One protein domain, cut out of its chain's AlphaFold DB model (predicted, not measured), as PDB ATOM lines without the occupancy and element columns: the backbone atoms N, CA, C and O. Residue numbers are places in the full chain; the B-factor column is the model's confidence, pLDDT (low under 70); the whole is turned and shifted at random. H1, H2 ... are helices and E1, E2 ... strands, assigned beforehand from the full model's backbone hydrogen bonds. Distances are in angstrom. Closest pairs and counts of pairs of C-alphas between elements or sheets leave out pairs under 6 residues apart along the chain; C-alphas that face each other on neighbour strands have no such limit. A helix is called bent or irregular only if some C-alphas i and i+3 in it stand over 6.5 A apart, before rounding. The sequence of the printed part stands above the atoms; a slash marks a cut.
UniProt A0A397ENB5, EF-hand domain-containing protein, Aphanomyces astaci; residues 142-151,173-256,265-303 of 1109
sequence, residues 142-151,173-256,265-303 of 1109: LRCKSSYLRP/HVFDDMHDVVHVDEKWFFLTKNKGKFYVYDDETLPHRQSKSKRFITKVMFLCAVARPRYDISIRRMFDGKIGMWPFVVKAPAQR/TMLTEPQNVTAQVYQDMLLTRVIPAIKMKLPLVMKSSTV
ATOM      1  N   LEU A 142     293.149 323.659 167.612       87.06
ATOM      2  CA  LEU A 142     293.891 324.633 166.797       87.06
ATOM      3  C   LEU A 142     294.906 325.404 167.656       87.06
ATOM      4  O   LEU A 142     294.520 326.240 168.475       87.06
ATOM      5  N   ARG A 143     296.211 325.161 167.463       84.06
ATOM      6  CA  ARG A 143     297.283 325.751 168.292       84.06
ATOM      7  C   ARG A 143     298.427 326.351 167.474       84.06
ATOM      8  O   ARG A 143     298.639 326.033 166.309       84.06
ATOM      9  N   CYS A 144     299.197 327.234 168.113       84.06
ATOM     10  CA  CYS A 144     300.410 327.812 167.537       84.06
ATOM     11  C   CYS A 144     301.620 326.911 167.838       84.06
ATOM     12  O   CYS A 144     302.087 326.847 168.975       84.06
ATOM     13  N   LYS A 145     302.126 326.214 166.820       84.25
ATOM     14  CA  LYS A 145     303.266 325.284 166.891       84.25
ATOM     15  C   LYS A 145     304.501 325.899 166.208       84.25
ATOM     16  O   LYS A 145     304.396 326.897 165.495       84.25
ATOM     17  N   SER A 146     305.705 325.377 166.465       81.31
ATOM     18  CA  SER A 146     306.969 325.960 165.961       81.31
ATOM     19  C   SER A 146     307.850 324.944 165.231       81.31
ATOM     20  O   SER A 146     308.072 323.856 165.747       81.31
ATOM     21  N   SER A 147     308.420 325.334 164.085       78.44
ATOM     22  CA  SER A 147     309.358 324.516 163.293       78.44
ATOM     23  C   SER A 147     310.740 325.182 163.206       78.44
ATOM     24  O   SER A 147     310.855 326.402 163.030       78.44
ATOM     25  N   TYR A 148     311.788 324.368 163.349       69.50
ATOM     26  CA  TYR A 148     313.198 324.764 163.416       69.50
ATOM     27  C   TYR A 148     313.966 324.239 162.197       69.50
ATOM     28  O   TYR A 148     313.685 323.141 161.717       69.50
ATOM     29  N   LEU A 149     314.958 325.000 161.726       61.53
ATOM     30  CA  LEU A 149     315.822 324.585 160.616       61.53
ATOM     31  C   LEU A 149     316.781 323.460 161.058       61.53
ATOM     32  O   LEU A 149     317.460 323.616 162.075       61.53
ATOM     33  N   ARG A 150     316.879 322.358 160.300       56.59
ATOM     34  CA  ARG A 150     317.842 321.262 160.553       56.59
ATOM     35  C   ARG A 150     318.849 321.104 159.398       56.59
ATOM     36  O   ARG A 150     318.458 321.314 158.250       56.59
ATOM     37  N   PRO A 151     320.121 320.748 159.674       50.19
ATOM     38  CA  PRO A 151     321.070 320.320 158.647       50.19
ATOM     39  C   PRO A 151     320.763 318.888 158.175       50.19
ATOM     40  O   PRO A 151     320.167 318.104 158.916       50.19
ATOM     41  N   HIS A 173     341.769 299.679 174.574       61.16
ATOM     42  CA  HIS A 173     340.367 300.101 174.455       61.16
ATOM     43  C   HIS A 173     339.940 301.272 175.362       61.16
ATOM     44  O   HIS A 173     338.748 301.565 175.476       61.16
ATOM     45  N   VAL A 174     340.893 301.987 175.968       54.41
ATOM     46  CA  VAL A 174     340.631 303.233 176.701       54.41
ATOM     47  C   VAL A 174     340.665 304.404 175.715       54.41
ATOM     48  O   VAL A 174     341.553 304.493 174.871       54.41
ATOM     49  N   PHE A 175     339.686 305.303 175.802       63.34
ATOM     50  CA  PHE A 175     339.670 306.528 174.996       63.34
ATOM     51  C   PHE A 175     340.819 307.457 175.413       63.34
ATOM     52  O   PHE A 175     341.139 307.526 176.602       63.34
ATOM     53  N   ASP A 176     341.406 308.192 174.470       65.31
ATOM     54  CA  ASP A 176     342.372 309.229 174.815       65.31
ATOM     55  C   ASP A 176     341.714 310.302 175.690       65.31
ATOM     56  O   ASP A 176     340.532 310.634 175.548       65.31
ATOM     57  N   ASP A 177     342.475 310.799 176.656       65.69
ATOM     58  CA  ASP A 177     341.975 311.681 177.692       65.69
ATOM     59  C   ASP A 177     342.136 313.168 177.340       65.69
ATOM     60  O   ASP A 177     341.381 313.982 177.879       65.69
ATOM     61  N   MET A 178     342.984 313.504 176.360       69.38
ATOM     62  CA  MET A 178     343.020 314.812 175.684       69.38
ATOM     63  C   MET A 178     343.113 316.014 176.649       69.38
ATOM     64  O   MET A 178     342.560 317.086 176.389       69.38
ATOM     65  N   HIS A 179     343.760 315.860 177.810       72.19
ATOM     66  CA  HIS A 179     343.937 316.974 178.753       72.19
ATOM     67  C   HIS A 179     344.967 318.006 178.253       72.19
ATOM     68  O   HIS A 179     344.890 319.184 178.618       72.19
ATOM     69  N   ASP A 180     345.886 317.553 177.405       74.31
ATOM     70  CA  ASP A 180     346.919 318.272 176.653       74.31
ATOM     71  C   ASP A 180     346.409 318.925 175.354       74.31
ATOM     72  O   ASP A 180     347.106 319.764 174.782       74.31
ATOM     73  N   VAL A 181     345.195 318.592 174.901       76.62
ATOM     74  CA  VAL A 181     344.597 319.155 173.682       76.62
ATOM     75  C   VAL A 181     343.778 320.416 173.986       76.62
ATOM     76  O   VAL A 181     342.921 320.455 174.875       76.62
ATOM     77  N   VAL A 182     344.020 321.461 173.193       80.06
ATOM     78  CA  VAL A 182     343.186 322.662 173.081       80.06
ATOM     79  C   VAL A 182     342.485 322.627 171.728       80.06
ATOM     80  O   VAL A 182     343.138 322.698 170.689       80.06
ATOM     81  N   HIS A 183     341.156 322.562 171.732       80.50
ATOM     82  CA  HIS A 183     340.351 322.641 170.516       80.50
ATOM     83  C   HIS A 183     340.102 324.106 170.149       80.50
ATOM     84  O   HIS A 183     339.685 324.907 170.995       80.50
ATOM     85  N   VAL A 184     340.343 324.443 168.884       79.94
ATOM     86  CA  VAL A 184     340.116 325.757 168.282       79.94
ATOM     87  C   VAL A 184     339.163 325.607 167.097       79.94
ATOM     88  O   VAL A 184     339.372 324.768 166.224       79.94
ATOM     89  N   ASP A 185     338.096 326.408 167.074       77.25
ATOM     90  CA  ASP A 185     336.970 326.240 166.142       77.25
ATOM     91  C   ASP A 185     336.367 327.604 165.740       77.25
ATOM     92  O   ASP A 185     336.269 328.530 166.555       77.25
ATOM     93  N   GLU A 186     335.960 327.723 164.476       75.44
ATOM     94  CA  GLU A 186     335.384 328.924 163.867       75.44
ATOM     95  C   GLU A 186     333.853 328.987 164.026       75.44
ATOM     96  O   GLU A 186     333.070 328.363 163.299       75.44
ATOM     97  N   LYS A 187     333.377 329.807 164.969       70.38
ATOM     98  CA  LYS A 187     331.945 329.950 165.262       70.38
ATOM     99  C   LYS A 187     331.311 331.129 164.531       70.38
ATOM    100  O   LYS A 187     331.469 332.288 164.902       70.38
ATOM    101  N   TRP A 188     330.511 330.798 163.517       66.81
ATOM    102  CA  TRP A 188     329.644 331.726 162.790       66.81
ATOM    103  C   TRP A 188     328.320 331.985 163.526       66.81
ATOM    104  O   TRP A 188     327.480 331.087 163.651       66.81
ATOM    105  N   PHE A 189     328.086 333.232 163.935       59.09
ATOM    106  CA  PHE A 189     326.819 333.684 164.520       59.09
ATOM    107  C   PHE A 189     325.936 334.338 163.451       59.09
ATOM    108  O   PHE A 189     326.426 335.111 162.635       59.09
ATOM    109  N   PHE A 190     324.636 334.022 163.439       58.56
ATOM    110  CA  PHE A 190     323.687 334.407 162.381       58.56
ATOM    111  C   PHE A 190     322.697 335.475 162.861       58.56
ATOM    112  O   PHE A 190     322.067 335.295 163.902       58.56
ATOM    113  N   LEU A 191     322.473 336.526 162.065       51.53
ATOM    114  CA  LEU A 191     321.564 337.626 162.431       51.53
ATOM    115  C   LEU A 191     320.056 337.284 162.318       51.53
ATOM    116  O   LEU A 191     319.210 338.011 162.840       51.53
ATOM    117  N   THR A 192     319.681 336.187 161.644       51.84
ATOM    118  CA  THR A 192     318.275 335.843 161.329       51.84
ATOM    119  C   THR A 192     317.745 334.640 162.130       51.84
ATOM    120  O   THR A 192     318.462 333.686 162.430       51.84
ATOM    121  N   LYS A 193     316.451 334.664 162.483       55.19
ATOM    122  CA  LYS A 193     315.828 333.759 163.471       55.19
ATOM    123  C   LYS A 193     315.604 332.324 162.948       55.19
ATOM    124  O   LYS A 193     314.758 332.086 162.092       55.19
ATOM    125  N   ASN A 194     316.256 331.340 163.580       58.47
ATOM    126  CA  ASN A 194     316.173 329.893 163.270       58.47
ATOM    127  C   ASN A 194     314.789 329.212 163.484       58.47
ATOM    128  O   ASN A 194     314.668 328.004 163.268       58.47
ATOM    129  N   LYS A 195     313.751 329.939 163.926       68.62
ATOM    130  CA  LYS A 195     312.462 329.395 164.404       68.62
ATOM    131  C   LYS A 195     311.278 330.076 163.711       68.62
ATOM    132  O   LYS A 195     311.124 331.288 163.828       68.62
ATOM    133  N   GLY A 196     310.431 329.300 163.032       70.25
ATOM    134  CA  GLY A 196     309.153 329.757 162.464       70.25
ATOM    135  C   GLY A 196     307.962 329.309 163.316       70.25
ATOM    136  O   GLY A 196     308.021 328.233 163.912       70.25
ATOM    137  N   LYS A 197     306.893 330.116 163.372       81.56
ATOM    138  CA  LYS A 197     305.624 329.803 164.059       81.56
ATOM    139  C   LYS A 197     304.509 329.568 163.037       81.56
ATOM    140  O   LYS A 197     304.462 330.267 162.032       81.56
ATOM    141  N   PHE A 198     303.612 328.629 163.321       86.81
ATOM    142  CA  PHE A 198     302.493 328.242 162.456       86.81
ATOM    143  C   PHE A 198     301.245 327.952 163.296       86.81
ATOM    144  O   PHE A 198     301.362 327.351 164.363       86.81
ATOM    145  N   TYR A 199     300.061 328.335 162.816       88.44
ATOM    146  CA  TYR A 199     298.778 327.902 163.383       88.44
ATOM    147  C   TYR A 199     298.339 326.617 162.677       88.44
ATOM    148  O   TYR A 199     298.302 326.586 161.448       88.44
ATOM    149  N   VAL A 200     298.120 325.555 163.453       87.31
ATOM    150  CA  VAL A 200     298.037 324.162 162.984       87.31
ATOM    151  C   VAL A 200     297.109 323.374 163.921       87.31
ATOM    152  O   VAL A 200     297.147 323.601 165.136       87.31
ATOM    153  N   TYR A 201     296.295 322.464 163.388       87.94
ATOM    154  CA  TYR A 201     295.502 321.513 164.181       87.94
ATOM    155  C   TYR A 201     296.386 320.414 164.815       87.94
ATOM    156  O   TYR A 201     297.615 320.426 164.682       87.94
ATOM    157  N   ASP A 202     295.802 319.486 165.575       82.38
ATOM    158  CA  ASP A 202     296.554 318.406 166.237       82.38
ATOM    159  C   ASP A 202     296.851 317.205 165.327       82.38
ATOM    160  O   ASP A 202     297.899 316.585 165.471       82.38
ATOM    161  N   ASP A 203     296.015 316.994 164.317       83.25
ATOM    162  CA  ASP A 203     296.140 316.011 163.235       83.25
ATOM    163  C   ASP A 203     297.016 316.469 162.045       83.25
ATOM    164  O   ASP A 203     297.354 315.672 161.173       83.25
ATOM    165  N   GLU A 204     297.434 317.738 162.000       80.44
ATOM    166  CA  GLU A 204     298.258 318.284 160.912       80.44
ATOM    167  C   GLU A 204     299.768 318.239 161.230       80.44
ATOM    168  O   GLU A 204     300.252 318.866 162.182       80.44
ATOM    169  N   THR A 205     300.552 317.563 160.386       76.62
ATOM    170  CA  THR A 205     302.014 317.469 160.531       76.62
ATOM    171  C   THR A 205     302.721 318.784 160.169       76.62
ATOM    172  O   THR A 205     302.440 319.427 159.161       76.62
ATOM    173  N   LEU A 206     303.676 319.214 161.004       76.06
ATOM    174  CA  LEU A 206     304.444 320.444 160.766       76.06
ATOM    175  C   LEU A 206     305.355 320.327 159.527       76.06
ATOM    176  O   LEU A 206     306.073 319.332 159.405       76.06
ATOM    177  N   PRO A 207     305.463 321.373 158.683       69.19
ATOM    178  CA  PRO A 207     306.372 321.366 157.545       69.19
ATOM    179  C   PRO A 207     307.830 321.285 158.011       69.19
ATOM    180  O   PRO A 207     308.313 322.100 158.816       69.19
ATOM    181  N   HIS A 208     308.540 320.295 157.474       60.25
ATOM    182  CA  HIS A 208     309.948 320.049 157.745       60.25
ATOM    183  C   HIS A 208     310.819 321.066 156.987       60.25
ATOM    184  O   HIS A 208     310.812 321.115 155.759       60.25
ATOM    185  N   ARG A 209     311.556 321.917 157.713       62.94
ATOM    186  CA  ARG A 209     312.322 323.031 157.124       62.94
ATOM    187  C   ARG A 209     313.805 322.685 156.988       62.94
ATOM    188  O   ARG A 209     314.569 322.817 157.945       62.94
ATOM    189  N   GLN A 210     314.208 322.308 155.781       57.72
ATOM    190  CA  GLN A 210     315.613 322.181 155.376       57.72
ATOM    191  C   GLN A 210     316.065 323.428 154.596       57.72
ATOM    192  O   GLN A 210     315.243 324.181 154.077       57.72
ATOM    193  N   SER A 211     317.377 323.648 154.505       49.97
ATOM    194  CA  SER A 211     317.992 324.551 153.523       49.97
ATOM    195  C   SER A 211     319.381 324.036 153.166       49.97
ATOM    196  O   SER A 211     320.138 323.667 154.064       49.97
ATOM    197  N   LYS A 212     319.736 324.062 151.875       43.94
ATOM    198  CA  LYS A 212     321.073 323.678 151.395       43.94
ATOM    199  C   LYS A 212     322.155 324.722 151.712       43.94
ATOM    200  O   LYS A 212     323.332 324.385 151.699       43.94
ATOM    201  N   SER A 213     321.799 325.979 152.011       50.06
ATOM    202  CA  SER A 213     322.785 327.014 152.359       50.06
ATOM    203  C   SER A 213     322.233 328.110 153.278       50.06
ATOM    204  O   SER A 213     321.041 328.421 153.277       50.06
ATOM    205  N   LYS A 214     323.136 328.719 154.055       51.06
ATOM    206  CA  LYS A 214     322.895 329.891 154.917       51.06
ATOM    207  C   LYS A 214     323.682 331.128 154.436       51.06
ATOM    208  O   LYS A 214     324.085 331.947 155.259       51.06
ATOM    209  N   ARG A 215     323.996 331.231 153.133       41.75
ATOM    210  CA  ARG A 215     324.853 332.308 152.581       41.75
ATOM    211  C   ARG A 215     324.260 333.718 152.727       41.75
ATOM    212  O   ARG A 215     325.013 334.631 153.028       41.75
ATOM    213  N   PHE A 216     322.944 333.883 152.594       42.81
ATOM    214  CA  PHE A 216     322.261 335.192 152.579       42.81
ATOM    215  C   PHE A 216     321.818 335.711 153.962       42.81
ATOM    216  O   PHE A 216     320.849 336.454 154.074       42.81
ATOM    217  N   ILE A 217     322.492 335.289 155.031       53.91
ATOM    218  CA  ILE A 217     322.267 335.796 156.391       53.91
ATOM    219  C   ILE A 217     323.569 336.442 156.844       53.91
ATOM    220  O   ILE A 217     324.597 335.770 156.822       53.91
ATOM    221  N   THR A 218     323.525 337.704 157.278       51.28
ATOM    222  CA  THR A 218     324.685 338.413 157.837       51.28
ATOM    223  C   THR A 218     325.270 337.627 159.007       51.28
ATOM    224  O   THR A 218     324.522 337.138 159.865       51.28
ATOM    225  N   LYS A 219     326.601 337.497 159.038       63.12
ATOM    226  CA  LYS A 219     327.310 336.717 160.052       63.12
ATOM    227  C   LYS A 219     328.499 337.477 160.622       63.12
ATOM    228  O   LYS A 219     329.134 338.242 159.906       63.12
ATOM    229  N   VAL A 220     328.838 337.165 161.867       65.56
ATOM    230  CA  VAL A 220     330.143 337.473 162.468       65.56
ATOM    231  C   VAL A 220     330.802 336.146 162.831       65.56
ATOM    232  O   VAL A 220     330.120 335.243 163.326       65.56
ATOM    233  N   MET A 221     332.098 336.014 162.555       73.75
ATOM    234  CA  MET A 221     332.886 334.841 162.928       73.75
ATOM    235  C   MET A 221     333.698 335.124 164.190       73.75
ATOM    236  O   MET A 221     334.283 336.197 164.333       73.75
ATOM    237  N   PHE A 222     333.731 334.148 165.093       78.81
ATOM    238  CA  PHE A 222     334.546 334.160 166.299       78.81
ATOM    239  C   PHE A 222     335.472 332.948 166.284       78.81
ATOM    240  O   PHE A 222     335.005 331.829 166.068       78.81
ATOM    241  N   LEU A 223     336.753 333.158 166.568       80.50
ATOM    242  CA  LEU A 223     337.662 332.078 166.925       80.50
ATOM    243  C   LEU A 223     337.421 331.720 168.392       80.50
ATOM    244  O   LEU A 223     337.487 332.602 169.248       80.50
ATOM    245  N   CYS A 224     337.129 330.458 168.698       82.31
ATOM    246  CA  CYS A 224     336.875 329.990 170.062       82.31
ATOM    247  C   CYS A 224     337.904 328.926 170.454       82.31
ATOM    248  O   CYS A 224     338.090 327.980 169.698       82.31
ATOM    249  N   ALA A 225     338.519 329.050 171.636       82.50
ATOM    250  CA  ALA A 225     339.480 328.082 172.172       82.50
ATOM    251  C   ALA A 225     338.985 327.471 173.492       82.50
ATOM    252  O   ALA A 225     338.643 328.198 174.436       82.50
ATOM    253  N   VAL A 226     338.964 326.137 173.564       81.94
ATOM    254  CA  VAL A 226     338.447 325.359 174.702       81.94
ATOM    255  C   VAL A 226     339.347 324.151 174.977       81.94
ATOM    256  O   VAL A 226     339.747 323.446 174.057       81.94
ATOM    257  N   ALA A 227     339.633 323.886 176.251       82.12
ATOM    258  CA  ALA A 227     340.321 322.678 176.715       82.12
ATOM    259  C   ALA A 227     339.405 321.833 177.612       82.12
ATOM    260  O   ALA A 227     338.392 322.322 178.121       82.12
ATOM    261  N   ARG A 228     339.764 320.566 177.848       76.31
ATOM    262  CA  ARG A 228     338.985 319.668 178.714       76.31
ATOM    263  C   ARG A 228     338.920 320.187 180.171       76.31
ATOM    264  O   ARG A 228     339.984 320.328 180.789       76.31
ATOM    265  N   PRO A 229     337.717 320.421 180.748       80.81
ATOM    266  CA  PRO A 229     337.561 320.825 182.148       80.81
ATOM    267  C   PRO A 229     338.099 319.765 183.113       80.81
ATOM    268  O   PRO A 229     337.903 318.568 182.895       80.81
ATOM    269  N   ARG A 230     338.772 320.204 184.181       74.56
ATOM    270  CA  ARG A 230     339.485 319.341 185.142       74.56
ATOM    271  C   ARG A 230     339.709 320.056 186.476       74.56
ATOM    272  O   ARG A 230     339.614 321.276 186.538       74.56
ATOM    273  N   TYR A 231     340.013 319.317 187.539       72.44
ATOM    274  CA  TYR A 231     340.438 319.928 188.801       72.44
ATOM    275  C   TYR A 231     341.902 320.367 188.700       72.44
ATOM    276  O   TYR A 231     342.753 319.569 188.306       72.44
ATOM    277  N   ASP A 232     342.195 321.618 189.046       73.69
ATOM    278  CA  ASP A 232     343.561 322.115 189.162       73.69
ATOM    279  C   ASP A 232     343.992 322.093 190.633       73.69
ATOM    280  O   ASP A 232     343.503 322.854 191.475       73.69
ATOM    281  N   ILE A 233     344.932 321.195 190.921       67.75
ATOM    282  CA  ILE A 233     345.505 320.963 192.248       67.75
ATOM    283  C   ILE A 233     346.277 322.202 192.735       67.75
ATOM    284  O   ILE A 233     346.248 322.501 193.928       67.75
ATOM    285  N   SER A 234     346.913 322.953 191.826       61.06
ATOM    286  CA  SER A 234     347.781 324.090 192.171       61.06
ATOM    287  C   SER A 234     347.017 325.298 192.720       61.06
ATOM    288  O   SER A 234     347.505 325.976 193.618       61.06
ATOM    289  N   ILE A 235     345.787 325.518 192.244       72.81
ATOM    290  CA  ILE A 235     344.887 326.591 192.706       72.81
ATOM    291  C   ILE A 235     343.686 326.069 193.513       72.81
ATOM    292  O   ILE A 235     342.792 326.843 193.854       72.81
ATOM    293  N   ARG A 236     343.642 324.756 193.792       72.75
ATOM    294  CA  ARG A 236     342.566 324.038 194.507       72.75
ATOM    295  C   ARG A 236     341.148 324.359 193.996       72.75
ATOM    296  O   ARG A 236     340.217 324.549 194.780       72.75
ATOM    297  N   ARG A 237     340.974 324.462 192.673       76.38
ATOM    298  CA  ARG A 237     339.705 324.839 192.017       76.38
ATOM    299  C   ARG A 237     339.489 324.065 190.718       76.38
ATOM    300  O   ARG A 237     340.430 323.592 190.091       76.38
ATOM    301  N   MET A 238     338.234 323.963 190.282       75.00
ATOM    302  CA  MET A 238     337.901 323.428 188.958       75.00
ATOM    303  C   MET A 238     338.288 324.422 187.855       75.00
ATOM    304  O   MET A 238     337.752 325.527 187.797       75.00
ATOM    305  N   PHE A 239     339.168 323.999 186.949       80.62
ATOM    306  CA  PHE A 239     339.390 324.647 185.661       80.62
ATOM    307  C   PHE A 239     338.229 324.296 184.722       80.62
ATOM    308  O   PHE A 239     337.977 323.125 184.428       80.62
ATOM    309  N   ASP A 240     337.506 325.313 184.251       75.38
ATOM    310  CA  ASP A 240     336.243 325.162 183.518       75.38
ATOM    311  C   ASP A 240     336.399 324.940 182.001       75.38
ATOM    312  O   ASP A 240     335.402 324.857 181.282       75.38
ATOM    313  N   GLY A 241     337.643 324.866 181.514       80.44
ATOM    314  CA  GLY A 241     337.986 324.672 180.105       80.44
ATOM    315  C   GLY A 241     337.971 325.932 179.229       80.44
ATOM    316  O   GLY A 241     338.407 325.861 178.078       80.44
ATOM    317  N   LYS A 242     337.492 327.090 179.712       83.06
ATOM    318  CA  LYS A 242     337.211 328.264 178.861       83.06
ATOM    319  C   LYS A 242     338.432 329.172 178.668       83.06
ATOM    320  O   LYS A 242     338.648 330.148 179.397       83.06
ATOM    321  N   ILE A 243     339.204 328.902 177.616       82.88
ATOM    322  CA  ILE A 243     340.402 329.688 177.288       82.88
ATOM    323  C   ILE A 243     340.010 331.046 176.685       82.88
ATOM    324  O   ILE A 243     340.378 332.078 177.251       82.88
ATOM    325  N   GLY A 244     339.183 331.095 175.636       80.00
ATOM    326  CA  GLY A 244     338.662 332.376 175.146       80.00
ATOM    327  C   GLY A 244     337.818 332.315 173.876       80.00
ATOM    328  O   GLY A 244     337.609 331.253 173.292       80.00
ATOM    329  N   MET A 245     337.317 333.485 173.479       80.94
ATOM    330  CA  MET A 245     336.624 333.717 172.213       80.94
ATOM    331  C   MET A 245     336.971 335.110 171.681       80.94
ATOM    332  O   MET A 245     336.985 336.071 172.452       80.94
ATOM    333  N   TRP A 246     337.247 335.221 170.382       85.00
ATOM    334  CA  TRP A 246     337.734 336.453 169.756       85.00
ATOM    335  C   TRP A 246     337.016 336.702 168.420       85.00
ATOM    336  O   TRP A 246     337.078 335.843 167.540       85.00
ATOM    337  N   PRO A 247     336.310 337.836 168.247       81.00
ATOM    338  CA  PRO A 247     335.647 338.166 166.990       81.00
ATOM    339  C   PRO A 247     336.657 338.597 165.919       81.00
ATOM    340  O   PRO A 247     337.573 339.370 166.192       81.00
ATOM    341  N   PHE A 248     336.436 338.166 164.679       79.88
ATOM    342  CA  PHE A 248     337.174 338.648 163.512       79.88
ATOM    343  C   PHE A 248     336.540 339.946 162.986       79.88
ATOM    344  O   PHE A 248     335.642 339.922 162.139       79.88
ATOM    345  N   VAL A 249     336.977 341.088 163.528       80.19
ATOM    346  CA  VAL A 249     336.405 342.418 163.255       80.19
ATOM    347  C   VAL A 249     337.461 343.531 163.234       80.19
ATOM    348  O   VAL A 249     338.317 343.596 164.116       80.19
ATOM    349  N   VAL A 250     337.328 344.463 162.286       81.94
ATOM    350  CA  VAL A 250     338.088 345.729 162.240       81.94
ATOM    351  C   VAL A 250     337.226 346.855 162.819       81.94
ATOM    352  O   VAL A 250     336.000 346.834 162.696       81.94
ATOM    353  N   LYS A 251     337.856 347.867 163.432       81.94
ATOM    354  CA  LYS A 251     337.206 349.160 163.687       81.94
ATOM    355  C   LYS A 251     337.410 350.084 162.482       81.94
ATOM    356  O   LYS A 251     338.523 350.561 162.283       81.94
ATOM    357  N   ALA A 252     336.362 350.335 161.703       80.38
ATOM    358  CA  ALA A 252     336.395 351.179 160.506       80.38
ATOM    359  C   ALA A 252     335.510 352.432 160.680       80.38
ATOM    360  O   ALA A 252     334.426 352.330 161.259       80.38
ATOM    361  N   PRO A 253     335.917 353.621 160.199       85.94
ATOM    362  CA  PRO A 253     335.098 354.826 160.297       85.94
ATOM    363  C   PRO A 253     333.888 354.753 159.354       85.94
ATOM    364  O   PRO A 253     334.016 354.434 158.171       85.94
ATOM    365  N   ALA A 254     332.702 355.099 159.860       78.19
ATOM    366  CA  ALA A 254     331.453 355.091 159.104       78.19
ATOM    367  C   ALA A 254     331.563 355.947 157.831       78.19
ATOM    368  O   ALA A 254     331.657 357.170 157.910       78.19
ATOM    369  N   GLN A 255     331.511 355.331 156.645       78.44
ATOM    370  CA  GLN A 255     331.721 356.057 155.384       78.44
ATOM    371  C   GLN A 255     330.551 356.970 154.966       78.44
ATOM    372  O   GLN A 255     330.742 357.861 154.139       78.44
ATOM    373  N   ARG A 256     329.346 356.770 155.521       66.69
ATOM    374  CA  ARG A 256     328.118 357.511 155.177       66.69
ATOM    375  C   ARG A 256     327.356 357.942 156.434       66.69
ATOM    376  O   ARG A 256     327.265 357.164 157.384       66.69
ATOM    377  N   THR A 265     332.152 358.053 162.624       85.25
ATOM    378  CA  THR A 265     331.963 357.216 163.827       85.25
ATOM    379  C   THR A 265     332.612 355.842 163.638       85.25
ATOM    380  O   THR A 265     332.313 355.161 162.661       85.25
ATOM    381  N   MET A 266     333.474 355.412 164.562       81.00
ATOM    382  CA  MET A 266     334.164 354.119 164.461       81.00
ATOM    383  C   MET A 266     333.198 352.950 164.695       81.00
ATOM    384  O   MET A 266     332.627 352.800 165.775       81.00
ATOM    385  N   LEU A 267     333.036 352.111 163.675       72.06
ATOM    386  CA  LEU A 267     332.159 350.945 163.643       72.06
ATOM    387  C   LEU A 267     332.965 349.656 163.725       72.06
ATOM    388  O   LEU A 267     334.028 349.543 163.125       72.06
ATOM    389  N   THR A 268     332.421 348.655 164.407       75.25
ATOM    390  CA  THR A 268     332.960 347.293 164.398       75.25
ATOM    391  C   THR A 268     332.385 346.541 163.198       75.25
ATOM    392  O   THR A 268     331.212 346.165 163.216       75.25
ATOM    393  N   GLU A 269     333.190 346.328 162.158       72.38
ATOM    394  CA  GLU A 269     332.777 345.674 160.909       72.38
ATOM    395  C   GLU A 269     333.437 344.286 160.763       72.38
ATOM    396  O   GLU A 269     334.588 344.107 161.176       72.38
ATOM    397  N   PRO A 270     332.729 343.267 160.229       73.62
ATOM    398  CA  PRO A 270     333.272 341.917 160.079       73.62
ATOM    399  C   PRO A 270     334.390 341.896 159.033       73.62
ATOM    400  O   PRO A 270     334.189 342.325 157.898       73.62
ATOM    401  N   GLN A 271     335.557 341.372 159.406       79.50
ATOM    402  CA  GLN A 271     336.725 341.340 158.524       79.50
ATOM    403  C   GLN A 271     336.815 340.021 157.748       79.50
ATOM    404  O   GLN A 271     336.432 338.962 158.253       79.50
ATOM    405  N   ASN A 272     337.369 340.064 156.535       77.19
ATOM    406  CA  ASN A 272     337.713 338.847 155.802       77.19
ATOM    407  C   ASN A 272     338.872 338.134 156.511       77.19
ATOM    408  O   ASN A 272     339.917 338.732 156.767       77.19
ATOM    409  N   VAL A 273     338.689 336.852 156.825       71.00
ATOM    410  CA  VAL A 273     339.697 336.042 157.516       71.00
ATOM    411  C   VAL A 273     340.575 335.354 156.482       71.00
ATOM    412  O   VAL A 273     340.185 334.366 155.868       71.00
ATOM    413  N   THR A 274     341.755 335.925 156.264       79.00
ATOM    414  CA  THR A 274     342.838 335.318 155.483       79.00
ATOM    415  C   THR A 274     343.715 334.444 156.384       79.00
ATOM    416  O   THR A 274     343.647 334.548 157.611       79.00
ATOM    417  N   ALA A 275     344.596 333.631 155.787       68.31
ATOM    418  CA  ALA A 275     345.598 332.855 156.525       68.31
ATOM    419  C   ALA A 275     346.398 333.726 157.516       68.31
ATOM    420  O   ALA A 275     346.507 333.383 158.691       68.31
ATOM    421  N   GLN A 276     346.859 334.900 157.068       74.38
ATOM    422  CA  GLN A 276     347.613 335.849 157.892       74.38
ATOM    423  C   GLN A 276     346.797 336.371 159.087       74.38
ATOM    424  O   GLN A 276     347.300 336.435 160.203       74.38
ATOM    425  N   VAL A 277     345.521 336.708 158.866       78.56
ATOM    426  CA  VAL A 277     344.603 337.193 159.912       78.56
ATOM    427  C   VAL A 277     344.292 336.102 160.943       78.56
ATOM    428  O   VAL A 277     344.146 336.391 162.131       78.56
ATOM    429  N   TYR A 278     344.207 334.844 160.510       78.25
ATOM    430  CA  TYR A 278     344.020 333.698 161.398       78.25
ATOM    431  C   TYR A 278     345.290 333.398 162.215       78.25
ATOM    432  O   TYR A 278     345.218 333.193 163.426       78.25
ATOM    433  N   GLN A 279     346.463 333.440 161.573       77.06
ATOM    434  CA  GLN A 279     347.765 333.249 162.218       77.06
ATOM    435  C   GLN A 279     348.058 334.345 163.254       77.06
ATOM    436  O   GLN A 279     348.461 334.028 164.372       77.06
ATOM    437  N   ASP A 280     347.798 335.615 162.928       80.06
ATOM    438  CA  ASP A 280     347.928 336.731 163.872       80.06
ATOM    439  C   ASP A 280     347.002 336.556 165.085       80.06
ATOM    440  O   ASP A 280     347.444 336.695 166.225       80.06
ATOM    441  N   MET A 281     345.746 336.144 164.873       80.38
ATOM    442  CA  MET A 281     344.814 335.850 165.966       80.38
ATOM    443  C   MET A 281     345.332 334.715 166.871       80.38
ATOM    444  O   MET A 281     345.264 334.821 168.101       80.38
ATOM    445  N   LEU A 282     345.896 333.644 166.296       79.19
ATOM    446  CA  LEU A 282     346.512 332.554 167.061       79.19
ATOM    447  C   LEU A 282     347.712 333.034 167.892       79.19
ATOM    448  O   LEU A 282     347.782 332.737 169.088       79.19
ATOM    449  N   LEU A 283     348.632 333.786 167.280       81.50
ATOM    450  CA  LEU A 283     349.874 334.247 167.908       81.50
ATOM    451  C   LEU A 283     349.642 335.341 168.960       81.50
ATOM    452  O   LEU A 283     350.216 335.271 170.045       81.50
ATOM    453  N   THR A 284     348.793 336.332 168.675       79.50
ATOM    454  CA  THR A 284     348.597 337.508 169.545       79.50
ATOM    455  C   THR A 284     347.503 337.325 170.593       79.50
ATOM    456  O   THR A 284     347.541 337.993 171.629       79.50
ATOM    457  N   ARG A 285     346.521 336.435 170.368       83.69
ATOM    458  CA  ARG A 285     345.379 336.236 171.282       83.69
ATOM    459  C   ARG A 285     345.307 334.835 171.873       83.69
ATOM    460  O   ARG A 285     345.229 334.707 173.097       83.69
ATOM    461  N   VAL A 286     345.327 333.792 171.041       81.50
ATOM    462  CA  VAL A 286     345.034 332.425 171.509       81.50
ATOM    463  C   VAL A 286     346.183 331.850 172.337       81.50
ATOM    464  O   VAL A 286     345.967 331.458 173.482       81.50
ATOM    465  N   ILE A 287     347.412 331.840 171.816       83.75
ATOM    466  CA  ILE A 287     348.581 331.264 172.503       83.75
ATOM    467  C   ILE A 287     348.900 331.987 173.832       83.75
ATOM    468  O   ILE A 287     349.122 331.296 174.833       83.75
ATOM    469  N   PRO A 288     348.851 333.332 173.931       86.50
ATOM    470  CA  PRO A 288     348.972 334.029 175.214       86.50
ATOM    471  C   PRO A 288     347.872 333.646 176.215       86.50
ATOM    472  O   PRO A 288     348.164 333.406 177.387       86.50
ATOM    473  N   ALA A 289     346.618 333.504 175.765       83.88
ATOM    474  CA  ALA A 289     345.521 333.067 176.628       83.88
ATOM    475  C   ALA A 289     345.677 331.610 177.105       83.88
ATOM    476  O   ALA A 289     345.366 331.324 178.260       83.88
ATOM    477  N   ILE A 290     346.207 330.713 176.262       83.31
ATOM    478  CA  ILE A 290     346.581 329.337 176.638       83.31
ATOM    479  C   ILE A 290     347.636 329.369 177.756       83.31
ATOM    480  O   ILE A 290     347.405 328.804 178.827       83.31
ATOM    481  N   LYS A 291     348.757 330.081 177.556       79.00
ATOM    482  CA  LYS A 291     349.855 330.189 178.543       79.00
ATOM    483  C   LYS A 291     349.402 330.781 179.885       79.00
ATOM    484  O   LYS A 291     349.875 330.358 180.943       79.00
ATOM    485  N   MET A 292     348.484 331.747 179.844       80.81
ATOM    486  CA  MET A 292     347.922 332.397 181.029       80.81
ATOM    487  C   MET A 292     346.956 331.487 181.804       80.81
ATOM    488  O   MET A 292     347.014 331.464 183.031       80.81
ATOM    489  N   LYS A 293     346.071 330.753 181.112       80.88
ATOM    490  CA  LYS A 293     344.934 330.053 181.740       80.88
ATOM    491  C   LYS A 293     345.109 328.553 181.973       80.88
ATOM    492  O   LYS A 293     344.318 327.999 182.732       80.88
ATOM    493  N   LEU A 294     346.059 327.875 181.325       80.06
ATOM    494  CA  LEU A 294     346.243 326.439 181.565       80.06
ATOM    495  C   LEU A 294     346.817 326.153 182.969       80.06
ATOM    496  O   LEU A 294     347.727 326.868 183.407       80.06
ATOM    497  N   PRO A 295     346.340 325.082 183.641       77.56
ATOM    498  CA  PRO A 295     346.886 324.595 184.906       77.56
ATOM    499  C   PRO A 295     348.407 324.439 184.924       77.56
ATOM    500  O   PRO A 295     348.998 323.941 183.963       77.56
ATOM    501  N   LEU A 296     349.033 324.795 186.051       66.62
ATOM    502  CA  LEU A 296     350.494 324.768 186.241       66.62
ATOM    503  C   LEU A 296     351.127 323.409 185.908       66.62
ATOM    504  O   LEU A 296     352.180 323.371 185.278       66.62
ATOM    505  N   VAL A 297     350.440 322.313 186.246       61.28
ATOM    506  CA  VAL A 297     350.860 320.922 185.978       61.28
ATOM    507  C   VAL A 297     351.113 320.649 184.486       61.28
ATOM    508  O   VAL A 297     351.851 319.728 184.158       61.28
ATOM    509  N   MET A 298     350.537 321.448 183.580       61.59
ATOM    510  CA  MET A 298     350.687 321.284 182.128       61.59
ATOM    511  C   MET A 298     351.489 322.407 181.454       61.59
ATOM    512  O   MET A 298     351.506 322.502 180.232       61.59
ATOM    513  N   LYS A 299     352.188 323.250 182.231       59.12
ATOM    514  CA  LYS A 299     353.152 324.227 181.684       59.12
ATOM    515  C   LYS A 299     354.518 323.605 181.361       59.12
ATOM    516  O   LYS A 299     355.307 324.226 180.659       59.12
ATOM    517  N   SER A 300     354.774 322.387 181.845       57.09
ATOM    518  CA  SER A 300     355.947 321.554 181.542       57.09
ATOM    519  C   SER A 300     355.696 320.495 180.457       57.09
ATOM    520  O   SER A 300     356.644 319.856 180.008       57.09
ATOM    521  N   SER A 301     354.446 320.295 180.029       66.62
ATOM    522  CA  SER A 301     354.058 319.337 178.986       66.62
ATOM    523  C   SER A 301     353.799 320.029 177.650       66.62
ATOM    524  O   SER A 301     353.282 321.146 177.620       66.62
ATOM    525  N   THR A 302     354.055 319.336 176.539       76.38
ATOM    526  CA  THR A 302     353.576 319.751 175.214       76.38
ATOM    527  C   THR A 302     352.052 319.903 175.220       76.38
ATOM    528  O   THR A 302     351.346 319.083 175.800       76.38
ATOM    529  N   VAL A 303     351.551 320.963 174.584       79.81
ATOM    530  CA  VAL A 303     350.116 321.248 174.429       79.81
ATOM    531  C   VAL A 303     349.805 321.286 172.940       79.81
ATOM    532  O   VAL A 303     350.415 322.062 172.202       79.81
TER     533      VAL A 303
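What this domain is: This is residues 142 to 151, 173 to 256 and 265 to 303 of the 1109 residues of the protein "EF-hand domain-containing protein" of Aphanomyces astaci (UniProt A0A397ENB5). Look first at the long, twisted antiparallel sheet E2, E4, E7, with the kinked helix H1 slantwise over one face and the other face bare. Three two-stranded parts reach away from this sheet: the hairpin E5 and E6, the ribbon E8 and E9 that carries on from E7, and the ribbon E1 and E3, far off past the last residues of E2. The printed part has 133 residues, with nine named strands, E1 to E9, followed along the chain by one named helix, H1; the class is mixed, helices and strands. The whole is flat and only just extended, close to loose, with a radius of gyration of the C-alphas of 21.5 A and spans of 62 by 54 by 28 A.

How they stand to each other: Begin at inner strand E4, residues 219 to 227, between edge strands E2, residues 181 to 190, and E7, residues 242 to 247. E2 and E4 are antiparallel at 159 degrees, with N 187 and O 222 2.8 A apart; E4 and E7 are antiparallel at 161 degrees, with N 223 and O 246 2.9 A apart. H1, residues 275 to 293, is on this sheet, making two layers, a helix on one face of a sheet. Its height over the sheet is 8.9 A, and it lies over E4 and E7, slantwise to the strands at 36 degrees to E4 on the local plane. The closest C-alphas of E7 and H1 are those of Ile 243 and Ala 289, 6.2 A apart. H1 has a kink of 27 degrees near residue 282 and is only just irregular, C-alphas 284 and 287 being 6.9 A apart; 13 of its 15 O i to N i+4 pairs are within hydrogen-bond range. E4 runs on into E5, residues 230 to 232, at 62 degrees; E5 forms a hairpin with E6, residues 237 to 239, where N 232 and O 237 are 2.8 A apart. E7 runs on at 36 degrees into E8, residues 249 to 253, the antiparallel neighbour of E9, residues 266 to 270, with N 252 and O 267 2.8 A apart. E1, residues 143 to 148, and E3, residues 195 to 200, are antiparallel, with N 145 and O 198 2.8 A apart; both are apart from E4.

Where its parts are: Find C-alpha 181 at (344.597, 319.155, 173.682); from there E2 runs 28.2 A. E4 and H1 each measure 25.4 A. E1 begins at (297.283, 325.751, 168.292), and H1 ends at (344.934, 330.053, 181.740).

The domain as a whole: C-alphas 142 and 300, the two farthest apart, are 63.9 A apart. Two cuts omit residues 152 to 172, a gap of 32.1 A between C-alphas, and 257 to 264, a gap of 9.5 A. The link from E3 to E4 is long, 18 residues. Mean pLDDT of the printed part is 73.1; 42 residues are under 70, among them 188 to 195 and 207 to 220.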